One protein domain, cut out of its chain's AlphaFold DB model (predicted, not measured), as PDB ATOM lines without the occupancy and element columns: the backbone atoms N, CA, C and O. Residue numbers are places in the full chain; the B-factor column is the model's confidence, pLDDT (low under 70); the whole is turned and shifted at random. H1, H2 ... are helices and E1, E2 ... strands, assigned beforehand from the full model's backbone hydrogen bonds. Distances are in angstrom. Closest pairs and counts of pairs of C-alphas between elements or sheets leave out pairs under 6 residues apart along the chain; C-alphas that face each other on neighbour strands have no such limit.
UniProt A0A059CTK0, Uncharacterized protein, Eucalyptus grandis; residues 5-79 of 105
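AT A GLANCE: This is residues 5 to 79 of the 105 residues of an uncharacterized protein of Eucalyptus grandis (UniProt A0A059CTK0). A small head, made of the two-stranded hairpin E1 and E2, the short helix H1 and the first part of the long helix H2, sits at one end of a long arm, the rest of H2. Residues 51 to 79, of which 51 to 76 belong to H2, stick out free and make most of the length. The printed part has 75 residues, in the order H1, E1, E2, H2; the sheet E1 - E2 is antiparallel, and the class is mostly helix. The whole is extended, with a radius of gyration of the C-alphas of 19.8 A and spans of 68 by 31 by 14 A.

IN THESE COORDINATES: Look first at the sheet: E1 is residues 20 to 22, 6.7 A long, and E2 is residues 28 to 30, 6.9 A long. Find C-alpha 5 at (-28.698, 7.988, -52.720); from there H1 runs through residues 5 to 14, 14.3 A. H2, residues 38 to 76, runs 56.4 A from C-alpha 38 at (-21.031, 19.495, -40.456) to C-alpha 76 at (-76.433, 9.873, -44.999).

HOW THE PARTS SIT: In the hairpin of E1 and E2, antiparallel at 142 degrees, look for N 21 and O 29, 3.0 A apart and within hydrogen-bond range. E1 and H2 are only just apart, at a closest C-alpha distance of 8.0 A. H2 touches H1 with residues 38 to 45 alone; the closest C-alphas are those of Leu 7 and Tyr 45, 6.4 A apart. The two helices run opposite ways at a steep tilt of 40 degrees. H1 and E2 are apart. In H1 and H2 every O i to N i+4 pair is within hydrogen-bond range.

THE WHOLE: The C-alphas of Asp 36 and Pro 79, the two farthest apart, are 68.4 A from each other. The printed part has no cut, and none of its links is long. The mean pLDDT of the printed part is 72.9; look for values under 70 at residues 6 to 8, 10 to 11 and 13 to 41.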
ATOM      1  N   ARG A   5     -30.149   8.117 -52.523       70.12
ATOM      2  CA  ARG A   5     -28.698   7.988 -52.720       70.12
ATOM      3  C   ARG A   5     -27.917   9.149 -52.105       70.12
ATOM      4  O   ARG A   5     -26.870   8.920 -51.507       70.12
ATOM      5  N   TYR A   6     -28.423  10.375 -52.216       69.25
ATOM      6  CA  TYR A   6     -27.807  11.556 -51.614       69.25
ATOM      7  C   TYR A   6     -27.831  11.475 -50.081       69.25
ATOM      8  O   TYR A   6     -26.804  11.679 -49.437       69.25
ATOM      9  N   LEU A   7     -28.962  11.063 -49.497       66.50
ATOM     10  CA  LEU A   7     -29.101  10.880 -48.047       66.50
ATOM     11  C   LEU A   7     -28.199   9.757 -47.508       66.50
ATOM     12  O   LEU A   7     -27.567   9.918 -46.463       66.50
ATOM     13  N   ALA A   8     -28.079   8.646 -48.239       69.50
ATOM     14  CA  ALA A   8     -27.168   7.554 -47.894       69.50
ATOM     15  C   ALA A   8     -25.692   7.983 -47.953       69.50
ATOM     16  O   ALA A   8     -24.904   7.602 -47.088       69.50
ATOM     17  N   THR A   9     -25.331   8.814 -48.935       72.25
ATOM     18  CA  THR A   9     -23.968   9.347 -49.092       72.25
ATOM     19  C   THR A   9     -23.605  10.267 -47.927       72.25
ATOM     20  O   THR A   9     -22.533  10.113 -47.343       72.25
ATOM     21  N   ILE A  10     -24.524  11.149 -47.518       67.06
ATOM     22  CA  ILE A  10     -24.346  11.996 -46.333       67.06
ATOM     23  C   ILE A  10     -24.170  11.138 -45.078       67.06
ATOM     24  O   ILE A  10     -23.217  11.333 -44.326       67.06
ATOM     25  N   ARG A  11     -25.039  10.145 -44.860       65.75
ATOM     26  CA  ARG A  11     -24.948   9.264 -43.688       65.75
ATOM     27  C   ARG A  11     -23.596   8.537 -43.627       65.75
ATOM     28  O   ARG A  11     -22.993   8.466 -42.559       65.75
ATOM     29  N   ALA A  12     -23.107   8.049 -44.768       71.12
ATOM     30  CA  ALA A  12     -21.840   7.328 -44.870       71.12
ATOM     31  C   ALA A  12     -20.605   8.220 -44.647       71.12
ATOM     32  O   ALA A  12     -19.663   7.802 -43.982       71.12
ATOM     33  N   GLN A  13     -20.604   9.452 -45.165       65.31
ATOM     34  CA  GLN A  13     -19.456  10.364 -45.047       65.31
ATOM     35  C   GLN A  13     -19.259  10.925 -43.639       65.31
ATOM     36  O   GLN A  13     -18.168  11.371 -43.282       65.31
ATOM     37  N   SER A  14     -20.317  10.929 -42.837       59.72
ATOM     38  CA  SER A  14     -20.364  11.830 -41.695       59.72
ATOM     39  C   SER A  14     -20.189  11.145 -40.347       59.72
ATOM     40  O   SER A  14     -20.089  11.848 -39.344       59.72
ATOM     41  N   ASN A  15     -20.158   9.805 -40.306       57.91
ATOM     42  CA  ASN A  15     -20.246   9.017 -39.067       57.91
ATOM     43  C   ASN A  15     -21.311   9.606 -38.111       57.91
ATOM     44  O   ASN A  15     -21.118   9.705 -36.900       57.91
ATOM     45  N   MET A  16     -22.402  10.111 -38.708       59.12
ATOM     46  CA  MET A  16     -23.412  10.927 -38.044       59.12
ATOM     47  C   MET A  16     -24.236  10.009 -37.156       59.12
ATOM     48  O   MET A  16     -25.151   9.333 -37.626       59.12
ATOM     49  N   GLN A  17     -23.915   9.983 -35.865       57.47
ATOM     50  CA  GLN A  17     -24.930   9.618 -34.892       57.47
ATOM     51  C   GLN A  17     -26.029  10.685 -34.972       57.47
ATOM     52  O   GLN A  17     -25.692  11.873 -34.978       57.47
ATOM     53  N   PRO A  18     -27.311  10.302 -35.090       56.06
ATOM     54  CA  PRO A  18     -28.400  11.267 -35.085       56.06
ATOM     55  C   PRO A  18     -28.323  12.052 -33.774       56.06
ATOM     56  O   PRO A  18     -28.514  11.501 -32.693       56.06
ATOM     57  N   LYS A  19     -27.965  13.335 -33.879       60.62
ATOM     58  CA  LYS A  19     -27.885  14.247 -32.733       60.62
ATOM     59  C   LYS A  19     -29.245  14.845 -32.387       60.62
ATOM     60  O   LYS A  19     -29.324  15.622 -31.444       60.62
ATOM     61  N   LEU A  20     -30.291  14.507 -33.138       57.38
ATOM     62  CA  LEU A  20     -31.657  14.872 -32.810       57.38
ATOM     63  C   LEU A  20     -32.287  13.806 -31.918       57.38
ATOM     64  O   LEU A  20     -32.388  12.642 -32.299       57.38
ATOM     65  N   GLU A  21     -32.731  14.229 -30.742       60.34
ATOM     66  CA  GLU A  21     -33.498  13.407 -29.813       60.34
ATOM     67  C   GLU A  21     -34.953  13.900 -29.813       60.34
ATOM     68  O   GLU A  21     -35.231  15.105 -29.824       60.34
ATOM     69  N   GLU A  22     -35.903  12.967 -29.837       52.94
ATOM     70  CA  GLU A  22     -37.317  13.289 -29.666       52.94
ATOM     71  C   GLU A  22     -37.570  13.541 -28.174       52.94
ATOM     72  O   GLU A  22     -37.393  12.653 -27.341       52.94
ATOM     73  N   ASN A  23     -37.950  14.768 -27.812       59.66
ATOM     74  CA  ASN A  23     -38.328  15.075 -26.433       59.66
ATOM     75  C   ASN A  23     -39.679  14.407 -26.096       59.66
ATOM     76  O   ASN A  23     -40.457  14.055 -26.977       59.66
ATOM     77  N   HIS A  24     -40.025  14.325 -24.814       52.16
ATOM     78  CA  HIS A  24     -41.325  13.903 -24.283       52.16
ATOM     79  C   HIS A  24     -42.523  14.643 -24.918       52.16
ATOM     80  O   HIS A  24     -43.644  14.141 -24.904       52.16
ATOM     81  N   LEU A  25     -42.282  15.825 -25.497       56.44
ATOM     82  CA  LEU A  25     -43.253  16.633 -26.245       56.44
ATOM     83  C   LEU A  25     -43.276  16.350 -27.761       56.44
ATOM     84  O   LEU A  25     -43.913  17.094 -28.501       56.44
ATOM     85  N   LYS A  26     -42.576  15.313 -28.234       57.16
ATOM     86  CA  LYS A  26     -42.386  14.980 -29.659       57.16
ATOM     87  C   LYS A  26     -41.725  16.079 -30.495       57.16
ATOM     88  O   LYS A  26     -41.922  16.177 -31.702       57.16
ATOM     89  N   ILE A  27     -40.942  16.932 -29.842       55.00
ATOM     90  CA  ILE A  27     -40.166  17.984 -30.499       55.00
ATOM     91  C   ILE A  27     -38.743  17.459 -30.670       55.00
ATOM     92  O   ILE A  27     -38.116  17.052 -29.687       55.00
ATOM     93  N   LEU A  28     -38.241  17.463 -31.905       60.75
ATOM     94  CA  LEU A  28     -36.851  17.122 -32.193       60.75
ATOM     95  C   LEU A  28     -35.944  18.268 -31.757       60.75
ATOM     96  O   LEU A  28     -36.103  19.402 -32.208       60.75
ATOM     97  N   HIS A  29     -34.996  17.963 -30.879       60.12
ATOM     98  CA  HIS A  29     -34.012  18.922 -30.396       60.12
ATOM     99  C   HIS A  29     -32.601  18.379 -30.596       60.12
ATOM    100  O   HIS A  29     -32.373  17.174 -30.500       60.12
ATOM    101  N   MET A  30     -31.651  19.271 -30.884       63.34
ATOM    102  CA  MET A  30     -30.243  18.891 -30.975       63.34
ATOM    103  C   MET A  30     -29.677  18.653 -29.575       63.34
ATOM    104  O   MET A  30     -29.778  19.510 -28.700       63.34
ATOM    105  N   LYS A  31     -29.057  17.491 -29.395       62.78
ATOM    106  CA  LYS A  31     -28.446  17.027 -28.147       62.78
ATOM    107  C   LYS A  31     -27.170  17.788 -27.778       62.78
ATOM    108  O   LYS A  31     -26.839  17.896 -26.604       62.78
ATOM    109  N   GLU A  32     -26.462  18.328 -28.769       58.66
ATOM    110  CA  GLU A  32     -25.233  19.110 -28.596       58.66
ATOM    111  C   GLU A  32     -25.145  20.205 -29.668       58.66
ATOM    112  O   GLU A  32     -25.621  19.974 -30.781       58.66
ATOM    113  N   PRO A  33     -24.504  21.358 -29.392       59.31
ATOM    114  CA  PRO A  33     -24.096  22.292 -30.437       59.31
ATOM    115  C   PRO A  33     -23.061  21.606 -31.331       59.31
ATOM    116  O   PRO A  33     -22.107  20.988 -30.855       59.31
ATOM    117  N   VAL A  34     -23.258  21.663 -32.638       58.16
ATOM    118  CA  VAL A  34     -22.518  20.861 -33.608       58.16
ATOM    119  C   VAL A  34     -21.518  21.772 -34.331       58.16
ATOM    120  O   VAL A  34     -21.429  21.749 -35.542       58.16
ATOM    121  N   GLY A  35     -20.768  22.612 -33.614       51.78
ATOM    122  CA  GLY A  35     -19.954  23.651 -34.263       51.78
ATOM    123  C   GLY A  35     -19.136  23.131 -35.459       51.78
ATOM    124  O   GLY A  35     -18.488  22.090 -35.331       51.78
ATOM    125  N   ASP A  36     -19.193  23.878 -36.578       58.25
ATOM    126  CA  ASP A  36     -18.517  23.684 -37.884       58.25
ATOM    127  C   ASP A  36     -19.436  23.204 -39.045       58.25
ATOM    128  O   ASP A  36     -20.575  22.802 -38.838       58.25
ATOM    129  N   TRP A  37     -18.958  23.242 -40.302       59.69
ATOM    130  CA  TRP A  37     -19.684  22.950 -41.569       59.69
ATOM    131  C   TRP A  37     -20.529  21.653 -41.579       59.69
ATOM    132  O   TRP A  37     -21.459  21.490 -42.379       59.69
ATOM    133  N   ARG A  38     -20.246  20.720 -40.665       64.00
ATOM    134  CA  ARG A  38     -21.031  19.495 -40.456       64.00
ATOM    135  C   ARG A  38     -22.443  19.770 -39.918       64.00
ATOM    136  O   ARG A  38     -23.327  18.970 -40.216       64.00
ATOM    137  N   GLU A  39     -22.679  20.893 -39.233       66.19
ATOM    138  CA  GLU A  39     -24.009  21.353 -38.786       66.19
ATOM    139  C   GLU A  39     -25.014  21.389 -39.917       66.19
ATOM    140  O   GLU A  39     -26.060  20.746 -39.862       66.19
ATOM    141  N   TRP A  40     -24.658  22.100 -40.983       66.88
ATOM    142  CA  TRP A  40     -25.529  22.284 -42.135       66.88
ATOM    143  C   TRP A  40     -25.860  20.961 -42.808       66.88
ATOM    144  O   TRP A  40     -26.981  20.764 -43.269       66.88
ATOM    145  N   THR A  41     -24.909  20.031 -42.819       67.69
ATOM    146  CA  THR A  41     -25.107  18.709 -43.411       67.69
ATOM    147  C   THR A  41     -26.060  17.855 -42.563       67.69
ATOM    148  O   THR A  41     -26.947  17.214 -43.128       67.69
ATOM    149  N   ILE A  42     -25.934  17.895 -41.226       70.12
ATOM    150  CA  ILE A  42     -26.832  17.189 -40.290       70.12
ATOM    151  C   ILE A  42     -28.241  17.767 -40.392       70.12
ATOM    152  O   ILE A  42     -29.184  17.040 -40.685       70.12
ATOM    153  N   LEU A  43     -28.367  19.089 -40.262       72.62
ATOM    154  CA  LEU A  43     -29.648  19.789 -40.330       72.62
ATOM    155  C   LEU A  43     -30.356  19.553 -41.666       72.62
ATOM    156  O   LEU A  43     -31.561  19.322 -41.697       72.62
ATOM    157  N   THR A  44     -29.617  19.558 -42.778       70.31
ATOM    158  CA  THR A  44     -30.195  19.285 -44.103       70.31
ATOM    159  C   THR A  44     -30.666  17.839 -44.222       70.31
ATOM    160  O   THR A  44     -31.724  17.580 -44.798       70.31
ATOM    161  N   TYR A  45     -29.899  16.880 -43.704       72.56
ATOM    162  CA  TYR A  45     -30.299  15.478 -43.700       72.56
ATOM    163  C   TYR A  45     -31.567  15.275 -42.856       72.56
ATOM    164  O   TYR A  45     -32.552  14.729 -43.353       72.56
ATOM    165  N   ASP A  46     -31.578  15.798 -41.633       72.94
ATOM    166  CA  ASP A  46     -32.696  15.660 -40.705       72.94
ATOM    167  C   ASP A  46     -33.966  16.348 -41.223       72.94
ATOM    168  O   ASP A  46     -35.051  15.768 -41.175       72.94
ATOM    169  N   GLN A  47     -33.835  17.533 -41.827       78.56
ATOM    170  CA  GLN A  47     -34.949  18.238 -42.462       78.56
ATOM    171  C   GLN A  47     -35.573  17.426 -43.606       78.56
ATOM    172  O   GLN A  47     -36.795  17.412 -43.759       78.56
ATOM    173  N   ASN A  48     -34.759  16.736 -44.415       76.19
ATOM    174  CA  ASN A  48     -35.275  15.881 -45.488       76.19
ATOM    175  C   ASN A  48     -36.001  14.651 -44.923       76.19
ATOM    176  O   ASN A  48     -37.085  14.320 -45.401       76.19
ATOM    177  N   VAL A  49     -35.452  14.014 -43.886       78.00
ATOM    178  CA  VAL A  49     -36.100  12.872 -43.219       78.00
ATOM    179  C   VAL A  49     -37.444  13.283 -42.610       78.00
ATOM    180  O   VAL A  49     -38.433  12.566 -42.770       78.00
ATOM    181  N   LEU A  50     -37.510  14.453 -41.967       78.38
ATOM    182  CA  LEU A  50     -38.754  14.996 -41.420       78.38
ATOM    183  C   LEU A  50     -39.771  15.325 -42.508       78.38
ATOM    184  O   LEU A  50     -40.946  14.988 -42.369       78.38
ATOM    185  N   GLY A  51     -39.323  15.932 -43.607       78.94
ATOM    186  CA  GLY A  51     -40.169  16.198 -44.767       78.94
ATOM    187  C   GLY A  51     -40.793  14.922 -45.334       78.94
ATOM    188  O   GLY A  51     -41.999  14.885 -45.595       78.94
ATOM    189  N   ASP A  52     -40.008  13.851 -45.462       79.75
ATOM    190  CA  ASP A  52     -40.490  12.554 -45.943       79.75
ATOM    191  C   ASP A  52     -41.490  11.912 -44.972       79.75
ATOM    192  O   ASP A  52     -42.526  11.392 -45.405       79.75
ATOM    193  N   LEU A  53     -41.211  11.965 -43.665       81.19
ATOM    194  CA  LEU A  53     -42.091  11.423 -42.630       81.19
ATOM    195  C   LEU A  53     -43.440  12.153 -42.616       81.19
ATOM    196  O   LEU A  53     -44.482  11.509 -42.740       81.19
ATOM    197  N   LEU A  54     -43.419  13.488 -42.592       79.62
ATOM    198  CA  LEU A  54     -44.625  14.316 -42.636       79.62
ATOM    199  C   LEU A  54     -45.423  14.091 -43.924       79.62
ATOM    200  O   LEU A  54     -46.648  14.000 -43.891       79.62
ATOM    201  N   THR A  55     -44.751  13.939 -45.067       85.94
ATOM    202  CA  THR A  55     -45.424  13.667 -46.346       85.94
ATOM    203  C   THR A  55     -46.117  12.302 -46.340       85.94
ATOM    204  O   THR A  55     -47.221  12.164 -46.875       85.94
ATOM    205  N   ARG A  56     -45.498  11.277 -45.738       85.69
ATOM    206  CA  ARG A  56     -46.113   9.947 -45.591       85.69
ATOM    207  C   ARG A  56     -47.317   9.985 -44.658       85.69
ATOM    208  O   ARG A  56     -48.359   9.438 -45.019       85.69
ATOM    209  N   GLU A  57     -47.198  10.642 -43.507       87.38
ATOM    210  CA  GLU A  57     -48.308  10.788 -42.562       87.38
ATOM    211  C   GLU A  57     -49.472  11.564 -43.171       87.38
ATOM    212  O   GLU A  57     -50.612  11.115 -43.088       87.38
ATOM    213  N   ASN A  58     -49.197  12.667 -43.868       89.75
ATOM    214  CA  ASN A  58     -50.229  13.467 -44.517       89.75
ATOM    215  C   ASN A  58     -50.992  12.653 -45.580       89.75
ATOM    216  O   ASN A  58     -52.220  12.620 -45.584       89.75
ATOM    217  N   LYS A  59     -50.285  11.868 -46.409       92.69
ATOM    218  CA  LYS A  59     -50.931  10.936 -47.356       92.69
ATOM    219  C   LYS A  59     -51.810   9.898 -46.658       92.69
ATOM    220  O   LYS A  59     -52.857   9.529 -47.186       92.69
ATOM    221  N   LEU A  60     -51.379   9.390 -45.505       92.88
ATOM    222  CA  LEU A  60     -52.143   8.410 -44.736       92.88
ATOM    223  C   LEU A  60     -53.391   9.038 -44.101       92.88
ATOM    224  O   LEU A  60     -54.457   8.425 -44.119       92.88
ATOM    225  N   LEU A  61     -53.274  10.261 -43.586       92.50
ATOM    226  CA  LEU A  61     -54.399  11.028 -43.058       92.50
ATOM    227  C   LEU A  61     -55.410  11.364 -44.154       92.50
ATOM    228  O   LEU A  61     -56.597  11.138 -43.944       92.50
ATOM    229  N   GLN A  62     -54.954  11.792 -45.335       93.94
ATOM    230  CA  GLN A  62     -55.838  12.071 -46.466       93.94
ATOM    231  C   GLN A  62     -56.662  10.839 -46.858       93.94
ATOM    232  O   GLN A  62     -57.879  10.925 -46.960       93.94
ATOM    233  N   LYS A  63     -56.032   9.661 -46.963       94.69
ATOM    234  CA  LYS A  63     -56.761   8.411 -47.239       94.69
ATOM    235  C   LYS A  63     -57.834   8.112 -46.193       94.69
ATOM    236  O   LYS A  63     -58.923   7.670 -46.543       94.69
ATOM    237  N   ARG A  64     -57.537   8.343 -44.912       94.00
ATOM    238  CA  ARG A  64     -58.517   8.142 -43.835       94.00
ATOM    239  C   ARG A  64     -59.680   9.121 -43.942       94.00
ATOM    240  O   ARG A  64     -60.810   8.714 -43.706       94.00
ATOM    241  N   ILE A  65     -59.414  10.381 -44.291       94.69
ATOM    242  CA  ILE A  65     -60.463  11.379 -44.540       94.69
ATOM    243  C   ILE A  65     -61.375  10.890 -45.666       94.69
ATOM    244  O   ILE A  65     -62.579  10.780 -45.449       94.69
ATOM    245  N   ASP A  66     -60.804  10.486 -46.802       94.62
ATOM    246  CA  ASP A  66     -61.570  10.002 -47.956       94.62
ATOM    247  C   ASP A  66     -62.435   8.772 -47.594       94.62
ATOM    248  O   ASP A  66     -63.612   8.686 -47.956       94.62
ATOM    249  N   GLU A  67     -61.886   7.826 -46.821       94.81
ATOM    250  CA  GLU A  67     -62.628   6.661 -46.319       94.81
ATOM    251  C   GLU A  67     -63.792   7.052 -45.397       94.81
ATOM    252  O   GLU A  67     -64.880   6.473 -45.485       94.81
ATOM    253  N   TYR A  68     -63.583   8.012 -44.493       93.31
ATOM    254  CA  TYR A  68     -64.633   8.475 -43.588       93.31
ATOM    255  C   TYR A  68     -65.717   9.261 -44.321       93.31
ATOM    256  O   TYR A  68     -66.895   9.056 -44.034       93.31
ATOM    257  N   GLU A  69     -65.359  10.086 -45.303       92.94
ATOM    258  CA  GLU A  69     -66.330  10.769 -46.159       92.94
ATOM    259  C   GLU A  69     -67.174   9.777 -46.961       92.94
ATOM    260  O   GLU A  69     -68.392   9.940 -47.070       92.94
ATOM    261  N   MET A  70     -66.562   8.711 -47.482       91.25
ATOM    262  CA  MET A  70     -67.291   7.653 -48.181       91.25
ATOM    263  C   MET A  70     -68.279   6.943 -47.247       91.25
ATOM    264  O   MET A  70     -69.449   6.776 -47.597       91.25
ATOM    265  N   LYS A  71     -67.844   6.570 -46.037       90.94
ATOM    266  CA  LYS A  71     -68.727   5.969 -45.024       90.94
ATOM    267  C   LYS A  71     -69.863   6.915 -44.638       90.94
ATOM    268  O   LYS A  71     -71.007   6.479 -44.539       90.94
ATOM    269  N   LEU A  72     -69.572   8.204 -44.475       90.00
ATOM    270  CA  LEU A  72     -70.575   9.215 -44.154       90.00
ATOM    271  C   LEU A  72     -71.607   9.358 -45.277       90.00
ATOM    272  O   LEU A  72     -72.797   9.421 -44.987       90.00
ATOM    273  N   LYS A  73     -71.189   9.345 -46.549       87.31
ATOM    274  CA  LYS A  73     -72.110   9.370 -47.699       87.31
ATOM    275  C   LYS A  73     -73.042   8.164 -47.721       87.31
ATOM    276  O   LYS A  73     -74.219   8.324 -48.014       87.31
ATOM    277  N   ILE A  74     -72.543   6.975 -47.380       85.44
ATOM    278  CA  ILE A  74     -73.377   5.769 -47.287       85.44
ATOM    279  C   ILE A  74     -74.410   5.933 -46.166       85.44
ATOM    280  O   ILE A  74     -75.596   5.714 -46.390       85.44
ATOM    281  N   LEU A  75     -73.977   6.378 -44.984       81.62
ATOM    282  CA  LEU A  75     -74.856   6.549 -43.823       81.62
ATOM    283  C   LEU A  75     -75.883   7.677 -43.990       81.62
ATOM    284  O   LEU A  75     -76.968   7.597 -43.425       81.62
ATOM    285  N   THR A  76     -75.546   8.724 -44.743       80.81
ATOM    286  CA  THR A  76     -76.433   9.873 -44.999       80.81
ATOM    287  C   THR A  76     -77.244   9.735 -46.287       80.81
ATOM    288  O   THR A  76     -78.111  10.571 -46.546       80.81
ATOM    289  N   SER A  77     -77.006   8.693 -47.091       73.25
ATOM    290  CA  SER A  77     -77.817   8.429 -48.280       73.25
ATOM    291  C   SER A  77     -79.248   8.067 -47.876       73.25
ATOM    292  O   SER A  77     -79.482   7.150 -47.088       73.25
ATOM    293  N   ALA A  78     -80.213   8.840 -48.380       72.19
ATOM    294  CA  ALA A  78     -81.623   8.599 -48.115       72.19
ATOM    295  C   ALA A  78     -82.041   7.233 -48.688       72.19
ATOM    296  O   ALA A  78     -81.573   6.866 -49.772       72.19
ATOM    297  N   PRO A  79     -82.932   6.484 -48.009       72.38
ATOM    298  CA  PRO A  79     -83.472   5.250 -48.559       72.38
ATOM    299  C   PRO A  79     -84.108   5.513 -49.930       72.38
ATOM    300  O   PRO A  79     -84.703   6.581 -50.121       72.38
TER     301      PRO A  79